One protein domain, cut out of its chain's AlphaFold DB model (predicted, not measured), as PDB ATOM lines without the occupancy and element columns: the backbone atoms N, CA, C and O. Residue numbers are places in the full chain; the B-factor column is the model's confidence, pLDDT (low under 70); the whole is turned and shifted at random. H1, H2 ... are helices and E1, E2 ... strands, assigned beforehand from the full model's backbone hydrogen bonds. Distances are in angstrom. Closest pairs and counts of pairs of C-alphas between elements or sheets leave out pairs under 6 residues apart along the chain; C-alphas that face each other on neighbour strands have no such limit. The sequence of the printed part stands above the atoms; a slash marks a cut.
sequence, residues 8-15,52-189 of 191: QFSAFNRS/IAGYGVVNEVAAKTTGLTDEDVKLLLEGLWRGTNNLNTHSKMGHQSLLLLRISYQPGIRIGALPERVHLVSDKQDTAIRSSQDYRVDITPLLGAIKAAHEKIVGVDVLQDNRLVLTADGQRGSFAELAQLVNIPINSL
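Overview. This is residues 8 to 15 and 52 to 189 of the 191 residues of an uncharacterized protein of Proteobacteria bacterium (UniProt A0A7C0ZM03). A long two-stranded antiparallel ribbon, E2 and E5, runs through the middle, with the long helix H2 along one side of it and, on the other side, a small twisted sheet of four short strands on which H5 packs. E1 and the first printed residues make a further short ribbon near E2, and residues 62 to 67, mostly of H1, stick out. The printed part has 146 residues with five named helices and seven named strands, in the order E1 H1 H2 E2 H3 E3 E4 H4 E5 E6 E7 H5; the small sheet, order E3 E4 E6 E7, is mixed. The class is mixed, helices and strands, with under half of the residues in named elements. The whole is compact, with a radius of gyration of the C-alphas of 16.0 A and spans of 47 by 40 by 25 A.

Along the chain. E1, residues 56 to 58, begins at C-alpha 56 (161.616, 161.833, 106.948). H1 is residues 60 to 66, and H2, residues 70 to 85, is 22.8 A long. E2, residues 99 to 105, measures 19.4 A. H3 is residues 114 to 117, E3 119 to 121 and E4 136 to 138. H4, residues 140 to 148, is 12.2 A long, and E5, residues 153 to 160, 20.1 A. E6 is residues 166 to 168, E7 171 to 173, and H5, residues 175 to 180, ends at C-alpha 180 (156.367, 145.450, 124.573).

Arrangement. E3 and E4 form a hairpin, with N 121 and O 136 2.8 A apart. E4 and E6 are parallel, N 167 being 2.9 A from O 137. E6 and E7 form another hairpin, with N 171 and O 168 2.8 A apart. H5 is on this sheet at a height of 8.2 A; H4 only grazes it with residues 140 to 144. H3 and H4 touch, the C-alphas of Arg 117 and Leu 142 being closest at 4.8 A. E2 and E5 are antiparallel at 172 degrees, with N 102 and O 157 2.9 A apart. The closest C-alphas of H2 and E2, Trp 81 and Leu 100, are 7.3 A apart. E1 pairs with no named strand, but residues 56 to 57 pair with residues 8 to 9. In H4 and H5 every O i to N i+4 pair is within hydrogen-bond range, in H1 2 of 3 and in H2 11 of 12; H3 is too short for one.

Size, cuts and confidence. The C-alphas farthest apart, of Thr 65 and Asp 123, are 48.7 A apart. Residues 16 to 51 are cut out, and C-alphas 15 and 52 are 4.2 A apart across the cut. The links H2 to E2 and E3 to E4 are long. Mean pLDDT of the printed part is 92.2; residues 90 to 91 are under 70.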
ATOM      1  N   GLN A   8     164.682 166.314 106.451       92.94
ATOM      2  CA  GLN A   8     164.486 165.954 105.052       92.94
ATOM      3  C   GLN A   8     163.387 164.907 104.951       92.94
ATOM      4  O   GLN A   8     163.549 163.784 105.423       92.94
ATOM      5  N   PHE A   9     162.275 165.261 104.315       94.31
ATOM      6  CA  PHE A   9     161.220 164.305 103.996       94.31
ATOM      7  C   PHE A   9     161.523 163.591 102.682       94.31
ATOM      8  O   PHE A   9     162.169 164.149 101.791       94.31
ATOM      9  N   SER A  10     161.038 162.356 102.549       92.31
ATOM     10  CA  SER A  10     161.032 161.661 101.267       92.31
ATOM     11  C   SER A  10     160.337 162.533 100.227       92.31
ATOM     12  O   SER A  10     159.236 163.036 100.469       92.31
ATOM     13  N   ALA A  11     160.963 162.682  99.059       85.50
ATOM     14  CA  ALA A  11     160.383 163.426  97.944       85.50
ATOM     15  C   ALA A  11     159.029 162.839  97.509       85.50
ATOM     16  O   ALA A  11     158.157 163.570  97.047       85.50
ATOM     17  N   PHE A  12     158.847 161.527  97.695       87.62
ATOM     18  CA  PHE A  12     157.624 160.814  97.351       87.62
ATOM     19  C   PHE A  12     157.182 159.933  98.517       87.62
ATOM     20  O   PHE A  12     157.695 158.830  98.714       87.62
ATOM     21  N   ASN A  13     156.210 160.422  99.282       91.94
ATOM     22  CA  ASN A  13     155.477 159.609 100.248       91.94
ATOM     23  C   ASN A  13     154.364 158.870  99.500       91.94
ATOM     24  O   ASN A  13     153.608 159.488  98.747       91.94
ATOM     25  N   ARG A  14     154.303 157.545  99.651       92.62
ATOM     26  CA  ARG A  14     153.408 156.674  98.875       92.62
ATOM     27  C   ARG A  14     152.239 156.188  99.723       92.62
ATOM     28  O   ARG A  14     152.342 156.102 100.948       92.62
ATOM     29  N   SER A  15     151.131 155.867  99.058       95.94
ATOM     30  CA  SER A  15     150.040 155.137  99.694       95.94
ATOM     31  C   SER A  15     150.461 153.696  99.991       95.94
ATOM     32  O   SER A  15     151.230 153.103  99.237       95.94
ATOM     33  N   ILE A  52     148.585 157.035 103.648       95.94
ATOM     34  CA  ILE A  52     149.901 157.478 103.160       95.94
ATOM     35  C   ILE A  52     150.949 157.297 104.257       95.94
ATOM     36  O   ILE A  52     150.778 157.798 105.366       95.94
ATOM     37  N   ALA A  53     152.060 156.638 103.927       95.88
ATOM     38  CA  ALA A  53     153.210 156.530 104.815       95.88
ATOM     39  C   ALA A  53     154.191 157.680 104.550       95.88
ATOM     40  O   ALA A  53     154.934 157.680 103.565       95.88
ATOM     41  N   GLY A  54     154.166 158.679 105.435       94.69
ATOM     42  CA  GLY A  54     155.133 159.771 105.452       94.69
ATOM     43  C   GLY A  54     156.468 159.327 106.049       94.69
ATOM     44  O   GLY A  54     156.492 158.705 107.107       94.69
ATOM     45  N   TYR A  55     157.579 159.668 105.401       95.19
ATOM     46  CA  TYR A  55     158.922 159.384 105.906       95.19
ATOM     47  C   TYR A  55     159.808 160.614 105.847       95.19
ATOM     48  O   TYR A  55     159.814 161.350 104.860       95.19
ATOM     49  N   GLY A  56     160.597 160.806 106.895       94.56
ATOM     50  CA  GLY A  56     161.616 161.833 106.948       94.56
ATOM     51  C   GLY A  56     162.761 161.434 107.861       94.56
ATOM     52  O   GLY A  56     162.655 160.502 108.656       94.56
ATOM     53  N   VAL A  57     163.872 162.143 107.709       94.50
ATOM     54  CA  VAL A  57     165.090 161.961 108.495       94.50
ATOM     55  C   VAL A  57     165.510 163.313 109.046       94.50
ATOM     56  O   VAL A  57     165.545 164.302 108.313       94.50
ATOM     57  N   VAL A  58     165.856 163.337 110.330       94.25
ATOM     58  CA  VAL A  58     166.566 164.455 110.952       94.25
ATOM     59  C   VAL A  58     168.057 164.126 110.902       94.25
ATOM     60  O   VAL A  58     168.490 163.125 111.458       94.25
ATOM     61  N   ASN A  59     168.826 164.921 110.165       92.56
ATOM     62  CA  ASN A  59     170.240 164.689 109.889       92.56
ATOM     63  C   ASN A  59     171.116 165.370 110.948       92.56
ATOM     64  O   ASN A  59     171.129 166.602 111.035       92.56
ATOM     65  N   GLU A  60     171.896 164.593 111.706       90.75
ATOM     66  CA  GLU A  60     172.713 165.133 112.797       90.75
ATOM     67  C   GLU A  60     173.861 166.039 112.319       90.75
ATOM     68  O   GLU A  60     174.282 166.946 113.037       90.75
ATOM     69  N   VAL A  61     174.379 165.827 111.105       90.69
ATOM     70  CA  VAL A  61     175.477 166.628 110.541       90.69
ATOM     71  C   VAL A  61     174.964 168.003 110.133       90.69
ATOM     72  O   VAL A  61     175.566 169.018 110.481       90.69
ATOM     73  N   ALA A  62     173.823 168.044 109.444       90.38
ATOM     74  CA  ALA A  62     173.175 169.300 109.091       90.38
ATOM     75  C   ALA A  62     172.725 170.054 110.354       90.38
ATOM     76  O   ALA A  62     173.002 171.248 110.467       90.38
ATOM     77  N   ALA A  63     172.150 169.348 111.337       91.56
ATOM     78  CA  ALA A  63     171.692 169.921 112.605       91.56
ATOM     79  C   ALA A  63     172.788 170.712 113.337       91.56
ATOM     80  O   ALA A  63     172.522 171.815 113.807       91.56
ATOM     81  N   LYS A  64     174.035 170.210 113.350       89.94
ATOM     82  CA  LYS A  64     175.193 170.911 113.943       89.94
ATOM     83  C   LYS A  64     175.471 172.266 113.298       89.94
ATOM     84  O   LYS A  64     175.881 173.198 113.977       89.94
ATOM     85  N   THR A  65     175.274 172.367 111.986       90.38
ATOM     86  CA  THR A  65     175.543 173.599 111.228       90.38
ATOM     87  C   THR A  65     174.367 174.567 111.226       90.38
ATOM     88  O   THR A  65     174.577 175.770 111.106       90.38
ATOM     89  N   THR A  66     173.137 174.063 111.371       90.44
ATOM     90  CA  THR A  66     171.920 174.885 111.418       90.44
ATOM     91  C   THR A  66     171.470 175.232 112.836       90.44
ATOM     92  O   THR A  66     170.576 176.056 112.981       90.44
ATOM     93  N   GLY A  67     172.056 174.611 113.867       92.12
ATOM     94  CA  GLY A  67     171.698 174.827 115.271       92.12
ATOM     95  C   GLY A  67     170.359 174.210 115.681       92.12
ATOM     96  O   GLY A  67     169.714 174.738 116.576       92.12
ATOM     97  N   LEU A  68     169.927 173.127 115.020       94.00
ATOM     98  CA  LEU A  68     168.663 172.458 115.356       94.00
ATOM     99  C   LEU A  68     168.733 171.867 116.763       94.00
ATOM    100  O   LEU A  68     169.663 171.117 117.069       94.00
ATOM    101  N   THR A  69     167.725 172.161 117.574       93.88
ATOM    102  CA  THR A  69     167.590 171.647 118.938       93.88
ATOM    103  C   THR A  69     166.538 170.541 119.029       93.88
ATOM    104  O   THR A  69     165.706 170.374 118.135       93.88
ATOM    105  N   ASP A  70     166.541 169.788 120.130       90.94
ATOM    106  CA  ASP A  70     165.487 168.799 120.395       90.94
ATOM    107  C   ASP A  70     164.103 169.445 120.568       90.94
ATOM    108  O   ASP A  70     163.098 168.832 120.204       90.94
ATOM    109  N   GLU A  71     164.040 170.693 121.048       93.19
ATOM    110  CA  GLU A  71     162.786 171.450 121.159       93.19
ATOM    111  C   GLU A  71     162.213 171.777 119.773       93.19
ATOM    112  O   GLU A  71     161.023 171.587 119.530       93.19
ATOM    113  N   ASP A  72     163.062 172.155 118.811       95.06
ATOM    114  CA  ASP A  72     162.630 172.370 117.424       95.06
ATOM    115  C   ASP A  72     162.076 171.081 116.801       95.06
ATOM    116  O   ASP A  72     161.091 171.103 116.057       95.06
ATOM    117  N   VAL A  73     162.691 169.932 117.109       94.75
ATOM    118  CA  VAL A  73     162.195 168.621 116.664       94.75
ATOM    119  C   VAL A  73     160.854 168.304 117.320       94.75
ATOM    120  O   VAL A  73     159.960 167.795 116.645       94.75
ATOM    121  N   LYS A  74     160.666 168.628 118.600       93.69
ATOM    122  CA  LYS A  74     159.376 168.456 119.275       93.69
ATOM    123  C   LYS A  74     158.282 169.297 118.611       93.69
ATOM    124  O   LYS A  74     157.235 168.750 118.264       93.69
ATOM    125  N   LEU A  75     158.554 170.573 118.333       95.12
ATOM    126  CA  LEU A  75     157.636 171.461 117.610       95.12
ATOM    127  C   LEU A  75     157.322 170.948 116.197       95.12
ATOM    128  O   LEU A  75     156.181 171.034 115.742       95.12
ATOM    129  N   LEU A  76     158.307 170.369 115.503       95.69
ATOM    130  CA  LEU A  76     158.080 169.712 114.214       95.69
ATOM    131  C   LEU A  76     157.084 168.552 114.344       95.69
ATOM    132  O   LEU A  76     156.158 168.458 113.541       95.69
ATOM    133  N   LEU A  77     157.273 167.659 115.318       95.81
ATOM    134  CA  LEU A  77     156.396 166.502 115.539       95.81
ATOM    135  C   LEU A  77     154.973 166.942 115.902       95.81
ATOM    136  O   LEU A  77     154.004 166.398 115.366       95.81
ATOM    137  N   GLU A  78     154.851 167.979 116.732       94.94
ATOM    138  CA  GLU A  78     153.576 168.623 117.044       94.94
ATOM    139  C   GLU A  78     152.899 169.163 115.781       94.94
ATOM    140  O   GLU A  78     151.732 168.859 115.515       94.94
ATOM    141  N   GLY A  79     153.643 169.908 114.962       94.56
ATOM    142  CA  GLY A  79     153.162 170.457 113.700       94.56
ATOM    143  C   GLY A  79     152.737 169.378 112.703       94.56
ATOM    144  O   GLY A  79     151.714 169.535 112.039       94.56
ATOM    145  N   LEU A  80     153.458 168.257 112.622       94.19
ATOM    146  CA  LEU A  80     153.084 167.125 111.769       94.19
ATOM    147  C   LEU A  80     151.762 166.498 112.218       94.19
ATOM    148  O   LEU A  80     150.898 166.229 111.381       94.19
ATOM    149  N   TRP A  81     151.577 166.301 113.524       94.88
ATOM    150  CA  TRP A  81     150.369 165.675 114.056       94.88
ATOM    151  C   TRP A  81     149.164 166.619 114.029       94.88
ATOM    152  O   TRP A  81     148.161 166.344 113.361       94.88
ATOM    153  N   ARG A  82     149.266 167.750 114.741       92.69
ATOM    154  CA  ARG A  82     148.185 168.729 114.914       92.69
ATOM    155  C   ARG A  82     147.919 169.497 113.627       92.69
ATOM    156  O   ARG A  82     146.762 169.718 113.280       92.69
ATOM    157  N   GLY A  83     148.969 169.864 112.894       90.69
ATOM    158  CA  GLY A  83     148.838 170.575 111.626       90.69
ATOM    159  C   GLY A  83     148.058 169.768 110.598       90.69
ATOM    160  O   GLY A  83     147.172 170.331 109.969       90.69
ATOM    161  N   THR A  84     148.302 168.457 110.485       88.75
ATOM    162  CA  THR A  84     147.527 167.569 109.597       88.75
ATOM    163  C   THR A  84     146.059 167.483 110.017       88.75
ATOM    164  O   THR A  84     145.178 167.590 109.167       88.75
ATOM    165  N   ASN A  85     145.793 167.354 111.319       88.31
ATOM    166  CA  ASN A  85     144.435 167.220 111.855       88.31
ATOM    167  C   ASN A  85     143.603 168.514 111.758       88.31
ATOM    168  O   ASN A  85     142.378 168.446 111.713       88.31
ATOM    169  N   ASN A  86     144.249 169.684 111.703       86.38
ATOM    170  CA  ASN A  86     143.590 170.997 111.713       86.38
ATOM    171  C   ASN A  86     143.417 171.624 110.311       86.38
ATOM    172  O   ASN A  86     143.120 172.815 110.187       86.38
ATOM    173  N   LEU A  87     143.613 170.858 109.229       83.38
ATOM    174  CA  LEU A  87     143.470 171.355 107.855       83.38
ATOM    175  C   LEU A  87     141.996 171.558 107.461       83.38
ATOM    176  O   LEU A  87     141.303 170.621 107.074       83.38
ATOM    177  N   ASN A  88     141.547 172.816 107.435       73.62
ATOM    178  CA  ASN A  88     140.158 173.198 107.122       73.62
ATOM    179  C   ASN A  88     139.958 173.744 105.693       73.62
ATOM    180  O   ASN A  88     139.212 174.695 105.474       73.62
ATOM    181  N   THR A  89     140.632 173.172 104.693       77.12
ATOM    182  CA  THR A  89     140.449 173.567 103.280       77.12
ATOM    183  C   THR A  89     139.647 172.520 102.515       77.12
ATOM    184  O   THR A  89     139.855 171.333 102.742       77.12
ATOM    185  N   HIS A  90     138.825 172.921 101.536       68.31
ATOM    186  CA  HIS A  90     137.981 172.009 100.741       68.31
ATOM    187  C   HIS A  90     138.699 170.778 100.152       68.31
ATOM    188  O   HIS A  90     138.065 169.744  99.986       68.31
ATOM    189  N   SER A  91     139.993 170.871  99.830       69.38
ATOM    190  CA  SER A  91     140.789 169.768  99.267       69.38
ATOM    191  C   SER A  91     141.550 168.923 100.295       69.38
ATOM    192  O   SER A  91     142.168 167.937  99.910       69.38
ATOM    193  N   LYS A  92     141.554 169.315 101.576       75.06
ATOM    194  CA  LYS A  92     142.336 168.668 102.654       75.06
ATOM    195  C   LYS A  92     141.506 168.333 103.896       75.06
ATOM    196  O   LYS A  92     142.006 167.701 104.821       75.06
ATOM    197  N   MET A  93     140.245 168.761 103.922       74.25
ATOM    198  CA  MET A  93     139.298 168.443 104.981       74.25
ATOM    199  C   MET A  93     139.111 166.923 105.045       74.25
ATOM    200  O   MET A  93     138.756 166.301 104.046       74.25
ATOM    201  N   GLY A  94     139.387 166.336 106.211       78.56
ATOM    202  CA  GLY A  94     139.375 164.883 106.418       78.56
ATOM    203  C   GLY A  94     140.758 164.222 106.444       78.56
ATOM    204  O   GLY A  94     140.835 163.021 106.691       78.56
ATOM    205  N   HIS A  95     141.849 164.974 106.245       89.38
ATOM    206  CA  HIS A  95     143.194 164.474 106.535       89.38
ATOM    207  C   HIS A  95     143.347 164.242 108.038       89.38
ATOM    208  O   HIS A  95     142.996 165.099 108.847       89.38
ATOM    209  N   GLN A  96     143.847 163.067 108.407       91.75
ATOM    210  CA  GLN A  96     143.959 162.652 109.798       91.75
ATOM    211  C   GLN A  96     145.264 161.896 110.013       91.75
ATOM    212  O   GLN A  96     145.611 160.999 109.242       91.75
ATOM    213  N   SER A  97     145.964 162.252 111.080       94.88
ATOM    214  CA  SER A  97     147.139 161.538 111.560       94.88
ATOM    215  C   SER A  97     146.699 160.263 112.276       94.88
ATOM    216  O   SER A  97     145.814 160.306 113.128       94.88
ATOM    217  N   LEU A  98     147.299 159.125 111.919       96.31
ATOM    218  CA  LEU A  98     146.965 157.822 112.509       96.31
ATOM    219  C   LEU A  98     148.106 157.239 113.347       96.31
ATOM    220  O   LEU A  98     147.856 156.619 114.376       96.31
ATOM    221  N   LEU A  99     149.350 157.446 112.918       96.62
ATOM    222  CA  LEU A  99     150.551 157.007 113.621       96.62
ATOM    223  C   LEU A  99     151.687 157.992 113.354       96.62
ATOM    224  O   LEU A  99     151.959 158.334 112.203       96.62
ATOM    225  N   LEU A 100     152.357 158.413 114.418       97.19
ATOM    226  CA  LEU A 100     153.606 159.149 114.384       97.19
ATOM    227  C   LEU A 100     154.640 158.331 115.144       97.19
ATOM    228  O   LEU A 100     154.446 157.994 116.310       97.19
ATOM    229  N   LEU A 101     155.723 158.005 114.453       95.94
ATOM    230  CA  LEU A 101     156.819 157.204 114.972       95.94
ATOM    231  C   LEU A 101     158.115 157.975 114.754       95.94
ATOM    232  O   LEU A 101     158.497 158.244 113.612       95.94
ATOM    233  N   ARG A 102     158.809 158.294 115.845       95.50
ATOM    234  CA  ARG A 102     160.184 158.788 115.818       95.50
ATOM    235  C   ARG A 102     161.088 157.704 116.376       95.50
ATOM    236  O   ARG A 102     160.847 157.179 117.453       95.50
ATOM    237  N   ILE A 103     162.157 157.404 115.650       94.81
ATOM    238  CA  ILE A 103     163.226 156.540 116.144       94.81
ATOM    239  C   ILE A 103     164.491 157.385 116.204       94.81
ATOM    240  O   ILE A 103     164.930 157.926 115.186       94.81
ATOM    241  N   SER A 104     165.052 157.502 117.400       93.50
ATOM    242  CA  SER A 104     166.309 158.193 117.662       93.50
ATOM    243  C   SER A 104     167.427 157.159 117.761       93.50
ATOM    244  O   SER A 104     167.293 156.161 118.469       93.50
ATOM    245  N   TYR A 105     168.529 157.381 117.048       93.38
ATOM    246  CA  TYR A 105     169.642 156.437 116.938       93.38
ATOM    247  C   TYR A 105     170.921 157.007 117.544       93.38
ATOM    248  O   TYR A 105     171.067 158.219 117.701       93.38
ATOM    249  N   GLN A 106     171.877 156.127 117.827       93.00
ATOM    250  CA  GLN A 106     173.264 156.528 118.031       93.00
ATOM    251  C   GLN A 106     173.826 157.189 116.754       93.00
ATOM    252  O   GLN A 106     173.409 156.828 115.647       93.00
ATOM    253  N   PRO A 107     174.780 158.134 116.877       90.62
ATOM    254  CA  PRO A 107     175.333 158.862 115.733       90.62
ATOM    255  C   PRO A 107     175.840 157.949 114.608       90.62
ATOM    256  O   PRO A 107     176.506 156.947 114.865       90.62
ATOM    257  N   GLY A 108     175.558 158.311 113.352       87.50
ATOM    258  CA  GLY A 108     175.995 157.564 112.169       87.50
ATOM    259  C   GLY A 108     175.197 156.293 111.851       87.50
ATOM    260  O   GLY A 108     175.512 155.616 110.871       87.50
ATOM    261  N   ILE A 109     174.160 155.963 112.627       87.88
ATOM    262  CA  ILE A 109     173.306 154.791 112.404       87.88
ATOM    263  C   ILE A 109     171.887 155.222 112.036       87.88
ATOM    264  O   ILE A 109     171.336 156.164 112.595       87.88
ATOM    265  N   ARG A 110     171.259 154.483 111.115       89.25
ATOM    266  CA  ARG A 110     169.814 154.558 110.868       89.25
ATOM    267  C   ARG A 110     169.284 153.257 110.282       89.25
ATOM    268  O   ARG A 110     169.973 152.602 109.499       89.25
ATOM    269  N   ILE A 111     168.029 152.937 110.579       90.62
ATOM    270  CA  ILE A 111     167.279 151.941 109.813       90.62
ATOM    271  C   ILE A 111     166.717 152.642 108.573       90.62
ATOM    272  O   ILE A 111     165.984 153.625 108.675       90.62
ATOM    273  N   GLY A 112     167.089 152.161 107.388       88.06
ATOM    274  CA  GLY A 112     166.543 152.653 106.124       88.06
ATOM    275  C   GLY A 112     165.176 152.050 105.790       88.06
ATOM    276  O   GLY A 112     164.808 150.991 106.307       88.06
ATOM    277  N   ALA A 113     164.466 152.715 104.872       87.00
ATOM    278  CA  ALA A 113     163.244 152.214 104.238       87.00
ATOM    279  C   ALA A 113     162.145 151.780 105.229       87.00
ATOM    280  O   ALA A 113     161.489 150.763 105.036       87.00
ATOM    281  N   LEU A 114     161.929 152.552 106.303       93.69
ATOM    282  CA  LEU A 114     160.880 152.254 107.288       93.69
ATOM    283  C   LEU A 114     159.478 152.081 106.665       93.69
ATOM    284  O   LEU A 114     158.803 151.134 107.059       93.69
ATOM    285  N   PRO A 115     159.038 152.898 105.682       93.81
ATOM    286  CA  PRO A 115     157.724 152.713 105.058       93.81
ATOM    287  C   PRO A 115     157.540 151.370 104.356       93.81
ATOM    288  O   PRO A 115     156.436 150.845 104.344       93.81
ATOM    289  N   GLU A 116     158.609 150.788 103.806       94.19
ATOM    290  CA  GLU A 116     158.567 149.480 103.129       94.19
ATOM    291  C   GLU A 116     158.402 148.316 104.116       94.19
ATOM    292  O   GLU A 116     158.245 147.166 103.722       94.19
ATOM    293  N   ARG A 117     158.453 148.600 105.419       96.06
ATOM    294  CA  ARG A 117     158.278 147.625 106.500       96.06
ATOM    295  C   ARG A 117     156.881 147.680 107.115       96.06
ATOM    296  O   ARG A 117     156.645 147.034 108.133       96.06
ATOM    297  N   VAL A 118     155.990 148.470 106.523       97.12
ATOM    298  CA  VAL A 118     154.623 148.704 106.979       97.12
ATOM    299  C   VAL A 118     153.683 148.304 105.853       97.12
ATOM    300  O   VAL A 118     153.760 148.855 104.757       97.12
ATOM    301  N   HIS A 119     152.788 147.357 106.119       97.25
ATOM    302  CA  HIS A 119     151.920 146.786 105.091       97.25
ATOM    303  C   HIS A 119     150.457 146.933 105.478       97.25
ATOM    304  O   HIS A 119     150.070 146.627 106.602       97.25
ATOM    305  N   LEU A 120     149.621 147.386 104.546       97.62
ATOM    306  CA  LEU A 120     148.178 147.363 104.738       97.62
ATOM    307  C   LEU A 120     147.646 145.955 104.441       97.62
ATOM    308  O   LEU A 120     147.982 145.364 103.420       97.62
ATOM    309  N   VAL A 121     146.782 145.446 105.317       97.62
ATOM    310  CA  VAL A 121     146.100 144.156 105.169       97.62
ATOM    311  C   VAL A 121     144.590 144.383 105.210       97.62
ATOM    312  O   VAL A 121     144.065 144.939 106.178       97.62
ATOM    313  N   SER A 122     143.880 143.958 104.166       97.38
ATOM    314  CA  SER A 122     142.427 144.101 104.038       97.38
ATOM    315  C   SER A 122     141.825 142.924 103.273       97.38
ATOM    316  O   SER A 122     142.449 142.393 102.360       97.38
ATOM    317  N   ASP A 123     140.588 142.564 103.619       96.75
ATOM    318  CA  ASP A 123     139.770 141.621 102.844       96.75
ATOM    319  C   ASP A 123     139.074 142.309 101.651       96.75
ATOM    320  O   ASP A 123     138.489 141.656 100.786       96.75
ATOM    321  N   LYS A 124     139.100 143.648 101.605       96.88
ATOM    322  CA  LYS A 124     138.579 144.439 100.488       96.88
ATOM    323  C   LYS A 124     139.664 144.631  99.437       96.88
ATOM    324  O   LYS A 124     140.847 144.695  99.743       96.88
ATOM    325  N   GLN A 125     139.238 144.825  98.191       96.56
ATOM    326  CA  GLN A 125     140.138 145.341  97.161       96.56
ATOM    327  C   GLN A 125     140.645 146.733  97.557       96.56
ATOM    328  O   GLN A 125     139.866 147.556  98.045       96.56
ATOM    329  N   ASP A 126     141.912 147.025  97.270       95.81
ATOM    330  CA  ASP A 126     142.579 148.282  97.621       95.81
ATOM    331  C   ASP A 126     141.764 149.537  97.264       95.81
ATOM    332  O   ASP A 126     141.608 150.457  98.068       95.81
ATOM    333  N   THR A 127     141.176 149.566  96.066       95.75
ATOM    334  CA  THR A 127     140.401 150.711  95.564       95.75
ATOM    335  C   THR A 127     139.008 150.828  96.190       95.75
ATOM    336  O   THR A 127     138.331 151.842  95.984       95.75
ATOM    337  N   ALA A 128     138.572 149.836  96.969       96.31
ATOM    338  CA  ALA A 128     137.311 149.807  97.707       96.31
ATOM    339  C   ALA A 128     137.463 150.202  99.189       96.31
ATOM    340  O   ALA A 128     136.453 150.351  99.877       96.31
ATOM    341  N   ILE A 129     138.690 150.414  99.677       97.12
ATOM    342  CA  ILE A 129     138.963 150.906 101.035       97.12
ATOM    343  C   ILE A 129     138.434 152.341 101.184       97.12
ATOM    344  O   ILE A 129     138.669 153.191 100.320       97.12
ATOM    345  N   ARG A 130     137.691 152.627 102.258       94.50
ATOM    346  CA  ARG A 130     137.058 153.935 102.522       94.50
ATOM    347  C   ARG A 130     137.315 154.478 103.925       94.50
ATOM    348  O   ARG A 130     137.044 155.652 104.163       94.50
ATOM    349  N   SER A 131     137.806 153.664 104.856       95.00
ATOM    350  CA  SER A 131     138.078 154.093 106.230       95.00
ATOM    351  C   SER A 131     139.124 153.216 106.921       95.00
ATOM    352  O   SER A 131     139.456 152.138 106.432       95.00
ATOM    353  N   SER A 132     139.585 153.633 108.105       95.06
ATOM    354  CA  SER A 132     140.482 152.827 108.949       95.06
ATOM    355  C   SER A 132     139.856 151.536 109.487       95.06
ATOM    356  O   SER A 132     140.569 150.697 110.021       95.06
ATOM    357  N   GLN A 133     138.539 151.357 109.346       95.50
ATOM    358  CA  GLN A 133     137.846 150.123 109.730       95.50
ATOM    359  C   GLN A 133     137.953 149.036 108.652       95.50
ATOM    360  O   GLN A 133     137.690 147.869 108.928       95.50
ATOM    361  N   ASP A 134     138.340 149.409 107.430       96.94
ATOM    362  CA  ASP A 134     138.413 148.497 106.290       96.94
ATOM    363  C   ASP A 134     139.728 147.720 106.226       96.94
ATOM    364  O   ASP A 134     139.881 146.856 105.366       96.94
ATOM    365  N   TYR A 135     140.697 148.028 107.085       97.19
ATOM    366  CA  TYR A 135     142.019 147.424 107.042       97.19
ATOM    367  C   TYR A 135     142.652 147.320 108.426       97.19
ATOM    368  O   TYR A 135     142.187 147.880 109.419       97.19
ATOM    369  N   ARG A 136     143.764 146.596 108.465       97.38
ATOM    370  CA  ARG A 136     144.746 146.590 109.548       97.38
ATOM    371  C   ARG A 136     146.109 146.907 108.949       97.38
ATOM    372  O   ARG A 136     146.290 146.789 107.738       97.38
ATOM    373  N   VAL A 137     147.055 147.322 109.777       98.19
ATOM    374  CA  VAL A 137     148.426 147.576 109.331       98.19
ATOM    375  C   VAL A 137     149.371 146.599 110.013       98.19
ATOM    376  O   VAL A 137     149.523 146.622 111.232       98.19
ATOM    377  N   ASP A 138     150.004 145.749 109.215       98.06
ATOM    378  CA  ASP A 138     151.051 144.845 109.656       98.06
ATOM    379  C   ASP A 138     152.384 145.590 109.784       98.06
ATOM    380  O   ASP A 138     152.916 146.149 108.819       98.06
ATOM    381  N   ILE A 139     152.910 145.590 111.007       97.81
ATOM    382  CA  ILE A 139     154.185 146.202 111.387       97.81
ATOM    383  C   ILE A 139     155.228 145.155 111.797       97.81
ATOM    384  O   ILE A 139     156.272 145.518 112.340       97.81
ATOM    385  N   THR A 140     154.988 143.866 111.536       97.38
ATOM    386  CA  THR A 140     155.935 142.781 111.851       97.38
ATOM    387  C   THR A 140     157.350 143.072 111.328       97.38
ATOM    388  O   THR A 140     158.299 143.047 112.120       97.38
ATOM    389  N   PRO A 141     157.546 143.449 110.043       96.88
ATOM    390  CA  PRO A 141     158.889 143.711 109.519       96.88
ATOM    391  C   PRO A 141     159.533 144.963 110.130       96.88
ATOM    392  O   PRO A 141     160.763 145.072 110.182       96.88
ATOM    393  N   LEU A 142     158.714 145.919 110.580       96.94
ATOM    394  CA  LEU A 142     159.163 147.142 111.235       96.94
ATOM    395  C   LEU A 142     159.672 146.832 112.644       96.94
ATOM    396  O   LEU A 142     160.808 147.185 112.963       96.94
ATOM    397  N   LEU A 143     158.886 146.119 113.455       96.19
ATOM    398  CA  LEU A 143     159.297 145.706 114.799       96.19
ATOM    399  C   LEU A 143     160.529 144.800 114.755       96.19
ATOM    400  O   LEU A 143     161.453 144.992 115.544       96.19
ATOM    401  N   GLY A 144     160.602 143.880 113.788       95.12
ATOM    402  CA  GLY A 144     161.789 143.051 113.573       95.12
ATOM    403  C   GLY A 144     163.052 143.879 113.307       95.12
ATOM    404  O   GLY A 144     164.105 143.602 113.881       95.12
ATOM    405  N   ALA A 145     162.951 144.938 112.496       94.88
ATOM    406  CA  ALA A 145     164.076 145.830 112.213       94.88
ATOM    407  C   ALA A 145     164.503 146.652 113.436       94.88
ATOM    408  O   ALA A 145     165.699 146.798 113.689       94.88
ATOM    409  N   ILE A 146     163.535 147.164 114.202       94.50
ATOM    410  CA  ILE A 146     163.795 147.917 115.435       94.50
ATOM    411  C   ILE A 146     164.484 147.009 116.462       94.50
ATOM    412  O   ILE A 146     165.521 147.378 117.007       94.50
ATOM    413  N   LYS A 147     163.983 145.784 116.651       93.50
ATOM    414  CA  LYS A 147     164.576 144.781 117.547       93.50
ATOM    415  C   LYS A 147     166.009 144.419 117.147       93.50
ATOM    416  O   LYS A 147     166.903 144.388 117.990       93.50
ATOM    417  N   ALA A 148     166.250 144.184 115.857       92.75
ATOM    418  CA  ALA A 148     167.582 143.853 115.348       92.75
ATOM    419  C   ALA A 148     168.605 144.985 115.566       92.75
ATOM    420  O   ALA A 148     169.801 144.722 115.665       92.75
ATOM    421  N   ALA A 149     168.144 146.234 115.655       92.06
ATOM    422  CA  ALA A 149     168.986 147.406 115.867       92.06
ATOM    423  C   ALA A 149     168.924 147.965 117.298       92.06
ATOM    424  O   ALA A 149     169.438 149.060 117.512       92.06
ATOM    425  N   HIS A 150     168.324 147.254 118.263       90.06
ATOM    426  CA  HIS A 150     167.997 147.799 119.588       90.06
ATOM    427  C   HIS A 150     169.193 148.443 120.310       90.06
ATOM    428  O   HIS A 150     169.047 149.528 120.859       90.06
ATOM    429  N   GLU A 151     170.393 147.854 120.232       90.06
ATOM    430  CA  GLU A 151     171.616 148.402 120.852       90.06
ATOM    431  C   GLU A 151     172.022 149.777 120.301       90.06
ATOM    432  O   GLU A 151     172.757 150.524 120.941       90.06
ATOM    433  N   LYS A 152     171.563 150.106 119.090       91.31
ATOM    434  CA  LYS A 152     171.882 151.345 118.372       91.31
ATOM    435  C   LYS A 152     170.750 152.367 118.455       91.31
ATOM    436  O   LYS A 152     170.883 153.456 117.898       91.31
ATOM    437  N   ILE A 153     169.638 152.021 119.100       92.81
ATOM    438  CA  ILE A 153     168.476 152.888 119.270       92.81
ATOM    439  C   ILE A 153     168.567 153.548 120.641       92.81
ATOM    440  O   ILE A 153     168.720 152.888 121.661       92.81
ATOM    441  N   VAL A 154     168.478 154.874 120.647       92.25
ATOM    442  CA  VAL A 154     168.437 155.690 121.865       92.25
ATOM    443  C   VAL A 154     167.010 155.775 122.399       92.25
ATOM    444  O   VAL A 154     166.802 155.761 123.607       92.25
ATOM    445  N   GLY A 155     166.019 155.843 121.508       91.62
ATOM    446  CA  GLY A 155     164.616 155.909 121.901       91.62
ATOM    447  C   GLY A 155     163.665 155.709 120.731       91.62
ATOM    448  O   GLY A 155     164.014 155.964 119.574       91.62
ATOM    449  N   VAL A 156     162.462 155.248 121.055       94.44
ATOM    450  CA  VAL A 156     161.345 155.104 120.122       94.44
ATOM    451  C   VAL A 156     160.171 155.875 120.705       94.44
ATOM    452  O   VAL A 156     159.605 155.461 121.712       94.44
ATOM    453  N   ASP A 157     159.821 156.998 120.090       94.75
ATOM    454  CA  ASP A 157     158.716 157.841 120.532       94.75
ATOM    455  C   ASP A 157     157.508 157.603 119.623       94.75
ATOM    456  O   ASP A 157     157.631 157.602 118.390       94.75
ATOM    457  N   VAL A 158     156.342 157.383 120.226       95.81
ATOM    458  CA  VAL A 158     155.140 156.952 119.505       95.81
ATOM    459  C   VAL A 158     153.931 157.772 119.917       95.81
ATOM    460  O   VAL A 158     153.672 157.967 121.103       95.81
ATOM    461  N   LEU A 159     153.147 158.175 118.920       96.00
ATOM    462  CA  LEU A 159     151.782 158.649 119.099       96.00
ATOM    463  C   LEU A 159     150.866 157.942 118.103       96.00
ATOM    464  O   LEU A 159     151.167 157.874 116.911       96.00
ATOM    465  N   GLN A 160     149.749 157.409 118.586       95.56
ATOM    466  CA  GLN A 160     148.821 156.619 117.785       95.56
ATOM    467  C   GLN A 160     147.381 157.074 118.016       95.56
ATOM    468  O   GLN A 160     146.967 157.328 119.144       95.56
ATOM    469  N   ASP A 161     146.606 157.126 116.935       95.81
ATOM    470  CA  ASP A 161     145.156 157.282 116.989       95.81
ATOM    471  C   ASP A 161     144.493 155.917 117.242       95.81
ATOM    472  O   ASP A 161     144.799 154.925 116.575       95.81
ATOM    473  N   ASN A 162     143.541 155.870 118.176       93.88
ATOM    474  CA  ASN A 162     142.847 154.643 118.585       93.88
ATOM    475  C   ASN A 162     142.086 153.943 117.446       93.88
ATOM    476  O   ASN A 162     141.738 152.769 117.559       93.88
ATOM    477  N   ARG A 163     141.795 154.647 116.348       94.81
ATOM    478  CA  ARG A 163     141.117 154.088 115.172       94.81
ATOM    479  C   ARG A 163     142.048 153.259 114.293       94.81
ATOM    480  O   ARG A 163     141.547 152.510 113.454       94.81
ATOM    481  N   LEU A 164     143.366 153.409 114.438       96.56
ATOM    482  CA  LEU A 164     144.340 152.605 113.715       96.56
ATOM    483  C   LEU A 164     144.522 151.260 114.415       96.56
ATOM    484  O   LEU A 164     144.915 151.195 115.579       96.56
ATOM    485  N   VAL A 165     144.285 150.182 113.674       96.00
ATOM    486  CA  VAL A 165     144.513 148.820 114.150       96.00
ATOM    487  C   VAL A 165     145.826 148.302 113.583       96.00
ATOM    488  O   VAL A 165     145.952 148.148 112.366       96.00
ATOM    489  N   LEU A 166     146.775 147.998 114.467       97.88
ATOM    490  CA  LEU A 166     148.048 147.397 114.095       97.88
ATOM    491  C   LEU A 166     148.045 145.896 114.381       97.88
ATOM    492  O   LEU A 166     147.346 145.412 115.281       97.88
ATOM    493  N   THR A 167     148.844 145.171 113.607       97.75
ATOM    494  CA  THR A 167     149.132 143.759 113.829       97.75
ATOM    495  C   THR A 167     150.627 143.482 113.759       97.75
ATOM    496  O   THR A 167     151.336 144.115 112.979       97.75
ATOM    497  N   ALA A 168     151.100 142.525 114.552       96.88
ATOM    498  CA  ALA A 168     152.449 141.979 114.458       96.88
ATOM    499  C   ALA A 168     152.423 140.479 114.772       96.88
ATOM    500  O   ALA A 168     151.818 140.084 115.766       96.88
ATOM    501  N   ASP A 169     153.024 139.646 113.918       93.25
ATOM    502  CA  ASP A 169     153.054 138.180 114.054       93.25
ATOM    503  C   ASP A 169     151.666 137.566 114.352       93.25
ATOM    504  O   ASP A 169     151.501 136.677 115.186       93.25
ATOM    505  N   GLY A 170     150.625 138.093 113.695       90.62
ATOM    506  CA  GLY A 170     149.231 137.669 113.875       90.62
ATOM    507  C   GLY A 170     148.539 138.196 115.140       90.62
ATOM    508  O   GLY A 170     147.327 138.032 115.277       90.62
ATOM    509  N   GLN A 171     149.258 138.870 116.040       94.69
ATOM    510  CA  GLN A 171     148.680 139.531 117.209       94.69
ATOM    511  C   GLN A 171     148.193 140.934 116.862       94.69
ATOM    512  O   GLN A 171     148.757 141.604 116.001       94.69
ATOM    513  N   ARG A 172     147.140 141.391 117.543       95.31
ATOM    514  CA  ARG A 172     146.525 142.710 117.349       95.31
ATOM    515  C   ARG A 172     146.748 143.570 118.587       95.31
ATOM    516  O   ARG A 172     146.485 143.106 119.691       95.31
ATOM    517  N   GLY A 173     147.118 144.830 118.387       94.12
ATOM    518  CA  GLY A 173     147.268 145.799 119.471       94.12
ATOM    519  C   GLY A 173     147.607 147.196 118.965       94.12
ATOM    520  O   GLY A 173     147.689 147.442 117.761       94.12
ATOM    521  N   SER A 174     147.793 148.121 119.897       94.62
ATOM    522  CA  SER A 174     148.508 149.374 119.665       94.62
ATOM    523  C   SER A 174     149.996 149.109 119.427       94.62
ATOM    524  O   SER A 174     150.525 148.050 119.766       94.62
ATOM    525  N   PHE A 175     150.700 150.083 118.859       95.94
ATOM    526  CA  PHE A 175     152.136 149.978 118.626       95.94
ATOM    527  C   PHE A 175     152.886 149.742 119.942       95.94
ATOM    528  O   PHE A 175     153.785 148.908 119.991       95.94
ATOM    529  N   ALA A 176     152.483 150.439 121.012       93.25
ATOM    530  CA  ALA A 176     153.075 150.296 122.337       93.25
ATOM    531  C   ALA A 176     152.923 148.869 122.884       93.25
ATOM    532  O   ALA A 176     153.910 148.271 123.305       93.25
ATOM    533  N   GLU A 177     151.717 148.298 122.817       93.44
ATOM    534  CA  GLU A 177     151.459 146.918 123.252       93.44
ATOM    535  C   GLU A 177     152.266 145.910 122.423       93.44
ATOM    536  O   GLU A 177     152.940 145.046 122.980       93.44
ATOM    537  N   LEU A 178     152.259 146.045 121.092       94.69
ATOM    538  CA  LEU A 178     152.955 145.110 120.201       94.69
ATOM    539  C   LEU A 178     154.479 145.163 120.366       94.69
ATOM    540  O   LEU A 178     155.158 144.144 120.270       94.69
ATOM    541  N   ALA A 179     155.034 146.338 120.641       92.31
ATOM    542  CA  ALA A 179     156.461 146.507 120.868       92.31
ATOM    543  C   ALA A 179     156.930 146.013 122.247       92.31
ATOM    544  O   ALA A 179     158.060 145.535 122.369       92.31
ATOM    545  N   GLN A 180     156.070 146.060 123.272       88.38
ATOM    546  CA  GLN A 180     156.367 145.450 124.573       88.38
ATOM    547  C   GLN A 180     156.570 143.937 124.450       88.38
ATOM    548  O   GLN A 180     157.487 143.396 125.063       88.38
ATOM    549  N   LEU A 181     155.800 143.262 123.589       84.31
ATOM    550  CA  LEU A 181     155.948 141.820 123.331       84.31
ATOM    551  C   LEU A 181     157.330 141.440 122.779       84.31
ATOM    552  O   LEU A 181     157.774 140.302 122.928       84.31
ATOM    553  N   VAL A 182     158.016 142.388 122.139       81.88
ATOM    554  CA  VAL A 182     159.351 142.199 121.558       81.88
ATOM    555  C   VAL A 182     160.458 142.913 122.343       81.88
ATOM    556  O   VAL A 182     161.589 142.971 121.857       81.88
ATOM    557  N   ASN A 183     160.164 143.376 123.566       84.44
ATOM    558  CA  ASN A 183     161.082 144.066 124.482       84.44
ATOM    559  C   ASN A 183     161.713 145.343 123.899       84.44
ATOM    560  O   ASN A 183     162.879 145.642 124.158       84.44
ATOM    561  N   ILE A 184     160.956 146.100 123.103       82.56
ATOM    562  CA  ILE A 184     161.397 147.405 122.600       82.56
ATOM    563  C   ILE A 184     160.894 148.488 123.570       82.56
ATOM    564  O   ILE A 184     159.679 148.622 123.733       82.56
ATOM    565  N   PRO A 185     161.782 149.272 124.210       79.81
ATOM    566  CA  PRO A 185     161.361 150.384 125.053       79.81
ATOM    567  C   PRO A 185     160.749 151.493 124.190       79.81
ATOM    568  O   PRO A 185     161.322 151.889 123.172       79.81
ATOM    569  N   ILE A 186     159.583 151.991 124.605       88.62
ATOM    570  CA  ILE A 186     158.858 153.068 123.928       88.62
ATOM    571  C   ILE A 186     158.570 154.188 124.909       88.62
ATOM    572  O   ILE A 186     158.137 153.943 126.033       88.62
ATOM    573  N   ASN A 187     158.720 155.413 124.420       88.56
ATOM    574  CA  ASN A 187     158.230 156.607 125.076       88.56
ATOM    575  C   ASN A 187     156.903 157.026 124.433       88.56
ATOM    576  O   ASN A 187     156.773 157.082 123.204       88.56
ATOM    577  N   SER A 188     155.914 157.348 125.263       82.44
ATOM    578  CA  SER A 188     154.712 158.018 124.772       82.44
ATOM    579  C   SER A 188     155.069 159.446 124.381       82.44
ATOM    580  O   SER A 188     155.709 160.162 125.150       82.44
ATOM    581  N   LEU A 189     154.660 159.862 123.187       82.12
ATOM    582  CA  LEU A 189     154.902 161.216 122.711       82.12
ATOM    583  C   LEU A 189     153.778 162.127 123.214       82.12
ATOM    584  O   LEU A 189     152.653 162.076 122.720       82.12
TER     585      LEU A 189